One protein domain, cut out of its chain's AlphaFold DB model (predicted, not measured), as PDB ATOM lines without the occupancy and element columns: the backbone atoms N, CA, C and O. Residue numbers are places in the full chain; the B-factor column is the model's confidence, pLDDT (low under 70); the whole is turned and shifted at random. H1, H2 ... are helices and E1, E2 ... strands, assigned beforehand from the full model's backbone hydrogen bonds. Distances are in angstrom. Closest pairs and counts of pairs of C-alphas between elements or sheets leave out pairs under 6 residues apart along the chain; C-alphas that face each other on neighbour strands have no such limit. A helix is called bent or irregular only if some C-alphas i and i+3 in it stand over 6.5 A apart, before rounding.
ATOM      1  N   THR A   3      31.175  44.221  39.359       83.00
ATOM      2  CA  THR A   3      32.520  44.818  39.377       83.00
ATOM      3  C   THR A   3      32.480  46.302  39.050       83.00
ATOM      4  O   THR A   3      33.118  47.092  39.741       83.00
ATOM      5  N   LEU A   4      31.733  46.686  38.014       85.56
ATOM      6  CA  LEU A   4      31.588  48.070  37.571       85.56
ATOM      7  C   LEU A   4      30.335  48.266  36.716       85.56
ATOM      8  O   LEU A   4      29.752  47.316  36.182       85.56
ATOM      9  N   ILE A   5      29.943  49.527  36.568       86.00
ATOM     10  CA  ILE A   5      28.913  49.958  35.622       86.00
ATOM     11  C   ILE A   5      29.585  50.172  34.266       86.00
ATOM     12  O   ILE A   5      30.525  50.953  34.164       86.00
ATOM     13  N   VAL A   6      29.125  49.442  33.249       86.19
ATOM     14  CA  VAL A   6      29.734  49.419  31.910       86.19
ATOM     15  C   VAL A   6      29.165  50.527  31.038       86.19
ATOM     16  O   VAL A   6      29.915  51.232  30.372       86.19
ATOM     17  N   ASP A   7      27.838  50.650  31.013       86.81
ATOM     18  CA  ASP A   7      27.138  51.570  30.118       86.81
ATOM     19  C   ASP A   7      25.710  51.840  30.608       86.81
ATOM     20  O   ASP A   7      25.128  51.031  31.339       86.81
ATOM     21  N   TYR A   8      25.127  52.949  30.162       87.62
ATOM     22  CA  TYR A   8      23.716  53.261  30.348       87.62
ATOM     23  C   TYR A   8      23.126  53.876  29.076       87.62
ATOM     24  O   TYR A   8      23.766  54.656  28.377       87.62
ATOM     25  N   ALA A   9      21.863  53.569  28.790       87.38
ATOM     26  CA  ALA A   9      21.181  54.075  27.605       87.38
ATOM     27  C   ALA A   9      19.711  54.390  27.884       87.38
ATOM     28  O   ALA A   9      19.037  53.698  28.644       87.38
ATOM     29  N   VAL A  10      19.195  55.419  27.216       85.81
ATOM     30  CA  VAL A  10      17.758  55.711  27.166       85.81
ATOM     31  C   VAL A  10      17.205  55.084  25.895       85.81
ATOM     32  O   VAL A  10      17.679  55.372  24.795       85.81
ATOM     33  N   ALA A  11      16.212  54.211  26.028       84.50
ATOM     34  CA  ALA A  11      15.571  53.592  24.881       84.50
ATOM     35  C   ALA A  11      14.688  54.614  24.134       84.50
ATOM     36  O   ALA A  11      14.040  55.460  24.757       84.50
ATOM     37  N   PRO A  12      14.574  54.512  22.798       84.62
ATOM     38  CA  PRO A  12      13.722  55.396  21.997       84.62
ATOM     39  C   PRO A  12      12.216  55.093  22.139       84.62
ATOM     40  O   PRO A  12      11.402  55.615  21.383       84.62
ATOM     41  N   ASP A  13      11.823  54.245  23.090       85.94
ATOM     42  CA  ASP A  13      10.456  53.752  23.292       85.94
ATOM     43  C   ASP A  13       9.575  54.674  24.158       85.94
ATOM     44  O   ASP A  13       8.431  54.334  24.484       85.94
ATOM     45  N   GLY A  14      10.099  55.846  24.520       77.31
ATOM     46  CA  GLY A  14       9.378  56.855  25.291       77.31
ATOM     47  C   GLY A  14       9.768  56.981  26.755       77.31
ATOM     48  O   GLY A  14       9.127  57.755  27.467       77.31
ATOM     49  N   GLY A  15      10.802  56.265  27.204       85.25
ATOM     50  CA  GLY A  15      11.405  56.528  28.509       85.25
ATOM     51  C   GLY A  15      12.016  55.329  29.217       85.25
ATOM     52  O   GLY A  15      12.411  55.492  30.373       85.25
ATOM     53  N   SER A  16      12.077  54.143  28.597       91.25
ATOM     54  CA  SER A  16      12.785  53.022  29.215       91.25
ATOM     55  C   SER A  16      14.269  53.336  29.337       91.25
ATOM     56  O   SER A  16      14.864  54.002  28.489       91.25
ATOM     57  N   LEU A  17      14.866  52.838  30.410       91.75
ATOM     58  CA  LEU A  17      16.279  53.020  30.704       91.75
ATOM     59  C   LEU A  17      16.944  51.653  30.714       91.75
ATOM     60  O   LEU A  17      16.356  50.706  31.228       91.75
ATOM     61  N   ALA A  18      18.147  51.556  30.165       91.81
ATOM     62  CA  ALA A  18      18.991  50.375  30.186       91.81
ATOM     63  C   ALA A  18      20.284  50.682  30.950       91.81
ATOM     64  O   ALA A  18      20.865  51.751  30.779       91.81
ATOM     65  N   LEU A  19      20.725  49.742  31.777       91.50
ATOM     66  CA  LEU A  19      21.950  49.813  32.560       91.50
ATOM     67  C   LEU A  19      22.690  48.489  32.415       91.50
ATOM     68  O   LEU A  19      22.175  47.438  32.793       91.50
ATOM     69  N   SER A  20      23.902  48.547  31.883       91.38
ATOM     70  CA  SER A  20      24.777  47.390  31.744       91.38
ATOM     71  C   SER A  20      25.813  47.402  32.855       91.38
ATOM     72  O   SER A  20      26.512  48.396  33.055       91.38
ATOM     73  N   VAL A  21      25.936  46.288  33.566       90.19
ATOM     74  CA  VAL A  21      26.949  46.095  34.607       90.19
ATOM     75  C   VAL A  21      27.769  44.857  34.304       90.19
ATOM     76  O   VAL A  21      27.266  43.870  33.764       90.19
ATOM     77  N   GLU A  22      29.040  44.899  34.666       90.94
ATOM     78  CA  GLU A  22      29.896  43.727  34.620       90.94
ATOM     79  C   GLU A  22      29.768  42.958  35.939       90.94
ATOM     80  O   GLU A  22      29.728  43.523  37.035       90.94
ATOM     81  N   ARG A  23      29.630  41.640  35.834       89.81
ATOM     82  CA  ARG A  23      29.558  40.714  36.963       89.81
ATOM     83  C   ARG A  23      30.943  40.172  37.296       89.81
ATOM     84  O   ARG A  23      31.819  40.107  36.443       89.81
ATOM     85  N   LEU A  24      31.098  39.647  38.512       86.69
ATOM     86  CA  LEU A  24      32.331  38.962  38.932       86.69
ATOM     87  C   LEU A  24      32.742  37.783  38.031       86.69
ATOM     88  O   LEU A  24      33.911  37.416  38.007       86.69
ATOM     89  N   ASP A  25      31.799  37.174  37.307       87.12
ATOM     90  CA  ASP A  25      32.075  36.098  36.348       87.12
ATOM     91  C   ASP A  25      32.527  36.609  34.964       87.12
ATOM     92  O   ASP A  25      32.632  35.819  34.025       87.12
ATOM     93  N   GLY A  26      32.786  37.915  34.830       86.25
ATOM     94  CA  GLY A  26      33.223  38.571  33.596       86.25
ATOM     95  C   GLY A  26      32.116  38.741  32.554       86.25
ATOM     96  O   GLY A  26      32.397  39.113  31.417       86.25
ATOM     97  N   LYS A  27      30.856  38.441  32.900       89.31
ATOM     98  CA  LYS A  27      29.712  38.619  31.997       89.31
ATOM     99  C   LYS A  27      29.044  39.966  32.221       89.31
ATOM    100  O   LYS A  27      28.871  40.406  33.356       89.31
ATOM    101  N   THR A  28      28.576  40.572  31.138       91.31
ATOM    102  CA  THR A  28      27.721  41.756  31.209       91.31
ATOM    103  C   THR A  28      26.267  41.340  31.414       91.31
ATOM    104  O   THR A  28      25.713  40.564  30.634       91.31
ATOM    105  N   GLU A  29      25.642  41.869  32.459       92.62
ATOM    106  CA  GLU A  29      24.204  41.769  32.699       92.62
ATOM    107  C   GLU A  29      23.574  43.136  32.428       92.62
ATOM    108  O   GLU A  29      24.072  44.162  32.889       92.62
ATOM    109  N   CYS A  30      22.503  43.149  31.636       92.38
ATOM    110  CA  CYS A  30      21.791  44.364  31.262       92.38
ATOM    111  C   CYS A  30      20.435  44.386  31.963       92.38
ATOM    112  O   CYS A  30      19.618  43.470  31.814       92.38
ATOM    113  N   PHE A  31      20.214  45.446  32.725       93.06
ATOM    114  CA  PHE A  31      18.972  45.743  33.408       93.06
ATOM    115  C   PHE A  31      18.205  46.797  32.632       93.06
ATOM    116  O   PHE A  31      18.778  47.796  32.213       93.06
ATOM    117  N   VAL A  32      16.900  46.605  32.474       93.12
ATOM    118  CA  VAL A  32      16.033  47.556  31.781       93.12
ATOM    119  C   VAL A  32      14.865  47.924  32.675       93.12
ATOM    120  O   VAL A  32      14.123  47.042  33.103       93.12
ATOM    121  N   ILE A  33      14.673  49.219  32.924       93.50
ATOM    122  CA  ILE A  33      13.426  49.744  33.482       93.50
ATOM    123  C   ILE A  33      12.451  49.940  32.329       93.50
ATOM    124  O   ILE A  33      12.666  50.810  31.486       93.50
ATOM    125  N   ASN A  34      11.363  49.173  32.295       91.88
ATOM    126  CA  ASN A  34      10.334  49.357  31.279       91.88
ATOM    127  C   ASN A  34       9.480  50.589  31.602       91.88
ATOM    128  O   ASN A  34       8.651  50.577  32.514       91.88
ATOM    129  N   ARG A  35       9.670  51.653  30.828       91.25
ATOM    130  CA  ARG A  35       8.895  52.902  30.889       91.25
ATOM    131  C   ARG A  35       8.422  53.352  29.515       91.25
ATOM    132  O   ARG A  35       8.090  54.522  29.321       91.25
ATOM    133  N   SER A  36       8.377  52.417  28.574       90.31
ATOM    134  CA  SER A  36       7.833  52.658  27.249       90.31
ATOM    135  C   SER A  36       6.433  53.272  27.329       90.31
ATOM    136  O   SER A  36       5.654  53.005  28.252       90.31
ATOM    137  N   PHE A  37       6.068  54.073  26.329       88.12
ATOM    138  CA  PHE A  37       4.700  54.590  26.246       88.12
ATOM    139  C   PHE A  37       3.660  53.465  26.203       88.12
ATOM    140  O   PHE A  37       2.581  53.615  26.771       88.12
ATOM    141  N   ALA A  38       4.005  52.338  25.576       88.56
ATOM    142  CA  ALA A  38       3.131  51.179  25.438       88.56
ATOM    143  C   ALA A  38       2.866  50.448  26.764       88.56
ATOM    144  O   ALA A  38       1.805  49.846  26.912       88.56
ATOM    145  N   SER A  39       3.792  50.494  27.729       88.12
ATOM    146  CA  SER A  39       3.607  49.827  29.022       88.12
ATOM    147  C   SER A  39       2.879  50.690  30.050       88.12
ATOM    148  O   SER A  39       2.438  50.155  31.065       88.12
ATOM    149  N   ARG A  40       2.697  51.997  29.817       88.31
ATOM    150  CA  ARG A  40       2.005  52.887  30.766       88.31
ATOM    151  C   ARG A  40       0.626  52.346  31.156       88.31
ATOM    152  O   ARG A  40      -0.205  52.056  30.306       88.31
ATOM    153  N   GLY A  41       0.381  52.249  32.464       88.06
ATOM    154  CA  GLY A  41      -0.867  51.714  33.027       88.06
ATOM    155  C   GLY A  41      -0.909  50.187  33.160       88.06
ATOM    156  O   GLY A  41      -1.875  49.658  33.703       88.06
ATOM    157  N   THR A  42       0.133  49.478  32.718       90.19
ATOM    158  CA  THR A  42       0.272  48.029  32.908       90.19
ATOM    159  C   THR A  42       1.120  47.708  34.145       90.19
ATOM    160  O   THR A  42       1.915  48.550  34.578       90.19
ATOM    161  N   PRO A  43       1.019  46.483  34.697       86.50
ATOM    162  CA  PRO A  43       1.910  46.020  35.760       86.50
ATOM    163  C   PRO A  43       3.391  46.012  35.365       86.50
ATOM    164  O   PRO A  43       4.244  46.030  36.244       86.50
ATOM    165  N   ASP A  44       3.694  46.005  34.064       86.06
ATOM    166  CA  ASP A  44       5.057  46.012  33.537       86.06
ATOM    167  C   ASP A  44       5.686  47.413  33.488       86.06
ATOM    168  O   ASP A  44       6.875  47.535  33.195       86.06
ATOM    169  N   TYR A  45       4.924  48.474  33.776       89.81
ATOM    170  CA  TYR A  45       5.457  49.835  33.860       89.81
ATOM    171  C   TYR A  45       6.262  50.047  35.144       89.81
ATOM    172  O   TYR A  45       5.808  49.707  36.238       89.81
ATOM    173  N   ASN A  46       7.421  50.705  35.032       90.31
ATOM    174  CA  ASN A  46       8.366  50.924  36.133       90.31
ATOM    175  C   ASN A  46       8.877  49.624  36.776       90.31
ATOM    176  O   ASN A  46       9.175  49.597  37.970       90.31
ATOM    177  N   VAL A  47       8.980  48.552  35.990       90.69
ATOM    178  CA  VAL A  47       9.566  47.281  36.422       90.69
ATOM    179  C   VAL A  47      10.942  47.118  35.794       90.69
ATOM    180  O   VAL A  47      11.114  47.314  34.589       90.69
ATOM    181  N   VAL A  48      11.916  46.747  36.621       92.81
ATOM    182  CA  VAL A  48      13.266  46.367  36.220       92.81
ATOM    183  C   VAL A  48      13.284  44.898  35.822       92.81
ATOM    184  O   VAL A  48      12.839  44.024  36.572       92.81
ATOM    185  N   ARG A  49      13.826  44.620  34.638       91.94
ATOM    186  CA  ARG A  49      14.057  43.266  34.129       91.94
ATOM    187  C   ARG A  49      15.527  43.075  33.794       91.94
ATOM    188  O   ARG A  49      16.163  43.996  33.292       91.94
ATOM    189  N   SER A  50      16.042  41.878  34.049       91.81
ATOM    190  CA  SER A  50      17.356  41.450  33.570       91.81
ATOM    191  C   SER A  50      17.207  40.728  32.232       91.81
ATOM    192  O   SER A  50      16.226  40.020  31.997       91.81
ATOM    193  N   ASN A  51      18.184  40.901  31.346       89.00
ATOM    194  CA  ASN A  51      18.240  40.203  30.065       89.00
ATOM    195  C   ASN A  51      18.589  38.707  30.192       89.00
ATOM    196  O   ASN A  51      18.409  37.968  29.226       89.00
ATOM    197  N   ILE A  52      19.094  38.260  31.347       87.00
ATOM    198  CA  ILE A  52      19.570  36.880  31.548       87.00
ATOM    199  C   ILE A  52      18.815  36.101  32.628       87.00
ATOM    200  O   ILE A  52      18.964  34.881  32.700       87.00
ATOM    201  N   ARG A  53      18.012  36.762  33.471       87.88
ATOM    202  CA  ARG A  53      17.230  36.101  34.527       87.88
ATOM    203  C   ARG A  53      15.971  36.875  34.906       87.88
ATOM    204  O   ARG A  53      15.867  38.078  34.683       87.88
ATOM    205  N   SER A  54      15.022  36.173  35.519       88.94
ATOM    206  CA  SER A  54      13.951  36.829  36.278       88.94
ATOM    207  C   SER A  54      14.512  37.341  37.600       88.94
ATOM    208  O   SER A  54      15.439  36.739  38.131       88.94
ATOM    209  N   LEU A  55      13.966  38.445  38.107       89.00
ATOM    210  CA  LEU A  55      14.421  39.058  39.352       89.00
ATOM    211  C   LEU A  55      13.362  38.872  40.432       89.00
ATOM    212  O   LEU A  55      12.246  39.383  40.315       89.00
ATOM    213  N   SER A  56      13.721  38.147  41.483       89.88
ATOM    214  CA  SER A  56      12.953  38.101  42.723       89.88
ATOM    215  C   SER A  56      13.081  39.411  43.511       89.88
ATOM    216  O   SER A  56      13.913  40.272  43.217       89.88
ATOM    217  N   ALA A  57      12.242  39.567  44.536       89.75
ATOM    218  CA  ALA A  57      12.276  40.729  45.420       89.75
ATOM    219  C   ALA A  57      13.623  40.873  46.142       89.75
ATOM    220  O   ALA A  57      14.174  41.968  46.212       89.75
ATOM    221  N   GLU A  58      14.149  39.756  46.644       89.25
ATOM    222  CA  GLU A  58      15.441  39.688  47.328       89.25
ATOM    223  C   GLU A  58      16.587  40.006  46.366       89.25
ATOM    224  O   GLU A  58      17.441  40.826  46.686       89.25
ATOM    225  N   GLU A  59      16.547  39.472  45.140       90.69
ATOM    226  CA  GLU A  59      17.534  39.824  44.116       90.69
ATOM    227  C   GLU A  59      17.479  41.312  43.760       90.69
ATOM    228  O   GLU A  59      18.524  41.929  43.596       90.69
ATOM    229  N   CYS A  60      16.294  41.924  43.667       91.69
ATOM    230  CA  CYS A  60      16.193  43.364  43.410       91.69
ATOM    231  C   CYS A  60      16.850  44.193  44.526       91.69
ATOM    232  O   CYS A  60      17.533  45.174  44.236       91.69
ATOM    233  N   GLU A  61      16.667  43.796  45.789       91.88
ATOM    234  CA  GLU A  61      17.301  44.444  46.943       91.88
ATOM    235  C   GLU A  61      18.824  44.256  46.925       91.88
ATOM    236  O   GLU A  61      19.562  45.236  47.021       91.88
ATOM    237  N   GLU A  62      19.301  43.029  46.697       90.88
ATOM    238  CA  GLU A  62      20.731  42.727  46.607       90.88
ATOM    239  C   GLU A  62      21.396  43.526  45.475       90.88
ATOM    240  O   GLU A  62      22.456  44.129  45.662       90.88
ATOM    241  N   ILE A  63      20.767  43.575  44.298       90.75
ATOM    242  CA  ILE A  63      21.258  44.318  43.131       90.75
ATOM    243  C   ILE A  63      21.337  45.812  43.448       90.75
ATOM    244  O   ILE A  63      22.359  46.427  43.144       90.75
ATOM    245  N   ALA A  64      20.313  46.383  44.094       91.31
ATOM    246  CA  ALA A  64      20.318  47.785  44.499       91.31
ATOM    247  C   ALA A  64      21.494  48.096  45.437       91.31
ATOM    248  O   ALA A  64      22.246  49.029  45.171       91.31
ATOM    249  N   THR A  65      21.711  47.279  46.471       90.25
ATOM    250  CA  THR A  65      22.828  47.461  47.414       90.25
ATOM    251  C   THR A  65      24.191  47.316  46.737       90.25
ATOM    252  O   THR A  65      25.103  48.097  47.008       90.25
ATOM    253  N   ASN A  66      24.345  46.352  45.823       88.88
ATOM    254  CA  ASN A  66      25.583  46.200  45.058       88.88
ATOM    255  C   ASN A  66      25.848  47.431  44.177       88.88
ATOM    256  O   ASN A  66      26.978  47.903  44.123       88.88
ATOM    257  N   MET A  67      24.820  47.960  43.504       87.38
ATOM    258  CA  MET A  67      24.947  49.162  42.675       87.38
ATOM    259  C   MET A  67      25.275  50.400  43.515       87.38
ATOM    260  O   MET A  67      26.139  51.171  43.114       87.38
ATOM    261  N   GLU A  68      24.674  50.566  44.698       87.12
ATOM    262  CA  GLU A  68      25.014  51.655  45.629       87.12
ATOM    263  C   GLU A  68      26.495  51.648  46.021       87.12
ATOM    264  O   GLU A  68      27.116  52.705  46.076       87.12
ATOM    265  N   GLY A  69      27.084  50.467  46.229       82.19
ATOM    266  CA  GLY A  69      28.514  50.330  46.522       82.19
ATOM    267  C   GLY A  69      29.440  50.685  45.352       82.19
ATOM    268  O   GLY A  69      30.614  50.968  45.577       82.19
ATOM    269  N   LEU A  70      28.931  50.679  44.115       80.06
ATOM    270  CA  LEU A  70      29.695  51.013  42.907       80.06
ATOM    271  C   LEU A  70      29.603  52.495  42.518       80.06
ATOM    272  O   LEU A  70      30.482  52.993  41.812       80.06
ATOM    273  N   VAL A  71      28.569  53.213  42.970       75.50
ATOM    274  CA  VAL A  71      28.404  54.648  42.700       75.50
ATOM    275  C   VAL A  71      29.409  55.434  43.542       75.50
ATOM    276  O   VAL A  71      29.155  55.792  44.687       75.50
ATOM    277  N   THR A  72      30.581  55.688  42.964       64.81
ATOM    278  CA  THR A  72      31.679  56.437  43.604       64.81
ATOM    279  C   THR A  72      31.959  57.788  42.942       64.81
ATOM    280  O   THR A  72      32.675  58.597  43.527       64.81
ATOM    281  N   ASP A  73      31.366  58.073  41.774       55.59
ATOM    282  CA  ASP A  73      31.650  59.281  40.991       55.59
ATOM    283  C   ASP A  73      30.381  60.056  40.584       55.59
ATOM    284  O   ASP A  73      29.352  59.482  40.218       55.59
ATOM    285  N   ALA A  74      30.467  61.387  40.661       53.12
ATOM    286  CA  ALA A  74      29.329  62.304  40.731       53.12
ATOM    287  C   ALA A  74      28.561  62.489  39.411       53.12
ATOM    288  O   ALA A  74      27.411  62.922  39.417       53.12
ATOM    289  N   ALA A  75      29.176  62.155  38.276       52.16
ATOM    290  CA  ALA A  75      28.629  62.463  36.953       52.16
ATOM    291  C   ALA A  75      27.629  61.420  36.416       52.16
ATOM    292  O   ALA A  75      26.856  61.729  35.514       52.16
ATOM    293  N   SER A  76      27.615  60.202  36.971       58.47
ATOM    294  CA  SER A  76      26.692  59.120  36.566       58.47
ATOM    295  C   SER A  76      25.542  58.910  37.562       58.47
ATOM    296  O   SER A  76      24.787  57.945  37.441       58.47
ATOM    297  N   ILE A  77      25.414  59.794  38.564       65.44
ATOM    298  CA  ILE A  77      24.541  59.590  39.726       65.44
ATOM    299  C   ILE A  77      23.074  59.495  39.323       65.44
ATOM    300  O   ILE A  77      22.416  58.569  39.778       65.44
ATOM    301  N   ASP A  78      22.544  60.384  38.484       77.06
ATOM    302  CA  ASP A  78      21.083  60.521  38.371       77.06
ATOM    303  C   ASP A  78      20.399  59.281  37.774       77.06
ATOM    304  O   ASP A  78      19.446  58.759  38.355       77.06
ATOM    305  N   LEU A  79      20.920  58.745  36.666       80.94
ATOM    306  CA  LEU A  79      20.335  57.573  36.000       80.94
ATOM    307  C   LEU A  79      20.548  56.283  36.796       80.94
ATOM    308  O   LEU A  79      19.641  55.458  36.911       80.94
ATOM    309  N   VAL A  80      21.734  56.106  37.377       83.75
ATOM    310  CA  VAL A  80      22.036  54.921  38.191       83.75
ATOM    311  C   VAL A  80      21.243  54.958  39.500       83.75
ATOM    312  O   VAL A  80      20.684  53.944  39.914       83.75
ATOM    313  N   THR A  81      21.108  56.133  40.117       85.94
ATOM    314  CA  THR A  81      20.276  56.352  41.312       85.94
ATOM    315  C   THR A  81      18.813  56.065  41.016       85.94
ATOM    316  O   THR A  81      18.121  55.442  41.819       85.94
ATOM    317  N   GLU A  82      18.327  56.460  39.842       88.06
ATOM    318  CA  GLU A  82      16.980  56.129  39.401       88.06
ATOM    319  C   GLU A  82      16.760  54.614  39.248       88.06
ATOM    320  O   GLU A  82      15.724  54.088  39.673       88.06
ATOM    321  N   PHE A  83      17.752  53.891  38.725       89.38
ATOM    322  CA  PHE A  83      17.751  52.426  38.696       89.38
ATOM    323  C   PHE A  83      17.703  51.812  40.094       89.38
ATOM    324  O   PHE A  83      16.835  50.979  40.364       89.38
ATOM    325  N   ILE A  84      18.583  52.259  40.992       89.62
ATOM    326  CA  ILE A  84      18.645  51.801  42.387       89.62
ATOM    327  C   ILE A  84      17.295  52.019  43.079       89.62
ATOM    328  O   ILE A  84      16.752  51.102  43.696       89.62
ATOM    329  N   ASN A  85      16.710  53.208  42.939       91.00
ATOM    330  CA  ASN A  85      15.414  53.526  43.533       91.00
ATOM    331  C   ASN A  85      14.301  52.634  42.975       91.00
ATOM    332  O   ASN A  85      13.463  52.141  43.730       91.00
ATOM    333  N   THR A  86      14.307  52.382  41.666       92.00
ATOM    334  CA  THR A  86      13.299  51.520  41.038       92.00
ATOM    335  C   THR A  86      13.429  50.069  41.515       92.00
ATOM    336  O   THR A  86      12.418  49.447  41.845       92.00
ATOM    337  N   LEU A  87      14.655  49.555  41.656       91.62
ATOM    338  CA  LEU A  87      14.929  48.234  42.233       91.62
ATOM    339  C   LEU A  87      14.424  48.116  43.681       91.62
ATOM    340  O   LEU A  87      13.758  47.137  44.015       91.62
ATOM    341  N   LYS A  88      14.655  49.134  44.522       92.12
ATOM    342  CA  LYS A  88      14.159  49.179  45.914       92.12
ATOM    343  C   LYS A  88      12.632  49.213  46.006       92.12
ATOM    344  O   LYS A  88      12.027  48.582  46.875       92.12
ATOM    345  N   VAL A  89      11.977  49.942  45.103       91.31
ATOM    346  CA  VAL A  89      10.509  49.952  45.030       91.31
ATOM    347  C   VAL A  89       9.987  48.579  44.602       91.31
ATOM    348  O   VAL A  89       9.010  48.090  45.170       91.31
ATOM    349  N   GLN A  90      10.633  47.939  43.627       90.69
ATOM    350  CA  GLN A  90      10.247  46.615  43.146       90.69
ATOM    351  C   GLN A  90      10.437  45.525  44.207       90.69
ATOM    352  O   GLN A  90       9.535  44.706  44.379       90.69
ATOM    353  N   SER A  91      11.537  45.550  44.969       88.62
ATOM    354  CA  SER A  91      11.737  44.621  46.092       88.62
ATOM    355  C   SER A  91      10.650  44.770  47.163       88.62
ATOM    356  O   SER A  91      10.182  43.781  47.727       88.62
ATOM    357  N   SER A  92      10.179  45.998  47.391       83.50
ATOM    358  CA  SER A  92       9.150  46.305  48.390       83.50
ATOM    359  C   SER A  92       7.730  45.942  47.934       83.50
ATOM    360  O   SER A  92       6.914  45.514  48.748       83.50
ATOM    361  N   LYS A  93       7.416  46.072  46.636       72.88
ATOM    362  CA  LYS A  93       6.079  45.768  46.086       72.88
ATOM    363  C   LYS A  93       5.700  44.289  46.182       72.88
ATOM    364  O   LYS A  93       4.527  43.983  46.355       72.88
ATOM    365  N   VAL A  94       6.673  43.385  46.090       57.22
ATOM    366  CA  VAL A  94       6.434  41.930  46.144       57.22
ATOM    367  C   VAL A  94       6.189  41.437  47.580       57.22
ATOM    368  O   VAL A  94       5.600  40.383  47.772       57.22
ATOM    369  N   ARG A  95       6.575  42.206  48.609       51.81
ATOM    370  CA  ARG A  95       6.376  41.838  50.026       51.81
ATOM    371  C   ARG A  95       4.941  42.055  50.541       51.81
ATOM    372  O   ARG A  95       4.665  41.716  51.687       51.81
TER     373      ARG A  95
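AT A GLANCE: This is residues 3 to 95 of the 97 residues of an uncharacterized protein of Rhizobium phaseoli (UniProt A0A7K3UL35). A strongly twisted sheet of four strands has one face covered by a helical hairpin, H1 and H2, while no named helix lies over the other face. The long helix H2 crosses over the strands, with H1 packed along it beside the strands, and the long link of residues 35 to 46 loops at one end of the sheet. The printed part has 93 residues with four named strands and two named helices, in the order E1 E2 E3 E4 H1 H2; the sheet's order is E1 - E2 - E3 - E4, all antiparallel. The class is mixed, helices and strands. The whole is compact, with a radius of gyration of the C-alphas of 12.7 A and spans of 34 by 31 by 24 A.

HOW THE PARTS SIT: E1, residues 3 to 10, E2, residues 17 to 23, E3, residues 28 to 34, and E4, residues 47 to 50, form a meander, each strand the antiparallel neighbour of the one before. In the hairpin of E1 and E2, N 9 and O 18 are 2.9 A apart, within hydrogen-bond range. In that of E2 and E3, N 19 and O 31 are 2.8 A apart, and in that of E3 and E4, N 32 and O 49 are 2.8 A apart, both within hydrogen-bond range. The edge strands E1 and E4 are apart. H1, residues 57 to 70, and H2, residues 74 to 95, are on the same face of the sheet, making two layers, helices on one face of a sheet. H2, at a height over the sheet of 9.3 A, lies over E1, E2 and E4 and runs across the strands, at 88 degrees to E1 on the local plane. The closest C-alphas of H2 and E4 are those of Val 48 and Leu 87, 6.5 A apart. H1 is over none of the strands, but only just: 2 of its C-alphas fall on E1 and 2 on E2. The closest C-alphas of H1 and E1 are those of Leu 4 and Leu 70, 6.4 A apart. The helical hairpin of H1 and H2 touches with Ala 57 and Ser 91 closest, their C-alphas 4.0 A apart, at a shallow tilt of 18 degrees, opposite ways. In H1 every O i to N i+4 pair is within hydrogen-bond range; in H2, 13 of 18 are.

IN THESE COORDINATES: E1 begins at C-alpha 3, (32.520, 44.818, 39.377), and is 22.0 A long from first to last C-alpha. E2 is 19.2 A long, E3 19.0 A and E4 10.1 A. H1 begins at C-alpha 57, (12.276, 40.729, 45.420), and is 20.4 A long. H2 is 32.1 A long and ends at C-alpha 95, (6.376, 41.838, 50.026); it is irregular, with C-alphas 75 and 78 7.9 A apart, and has a kink of 35 degrees near residue 81.

THE WHOLE: The two C-alphas farthest apart are those of Asp 25 and Gly 41, 36.6 A. The printed part has no cut. The link from E3 to E4 is long, with 12 residues. The mean pLDDT of the printed part is 85.6; residues 72 to 77 and 94 to 95 are under 70.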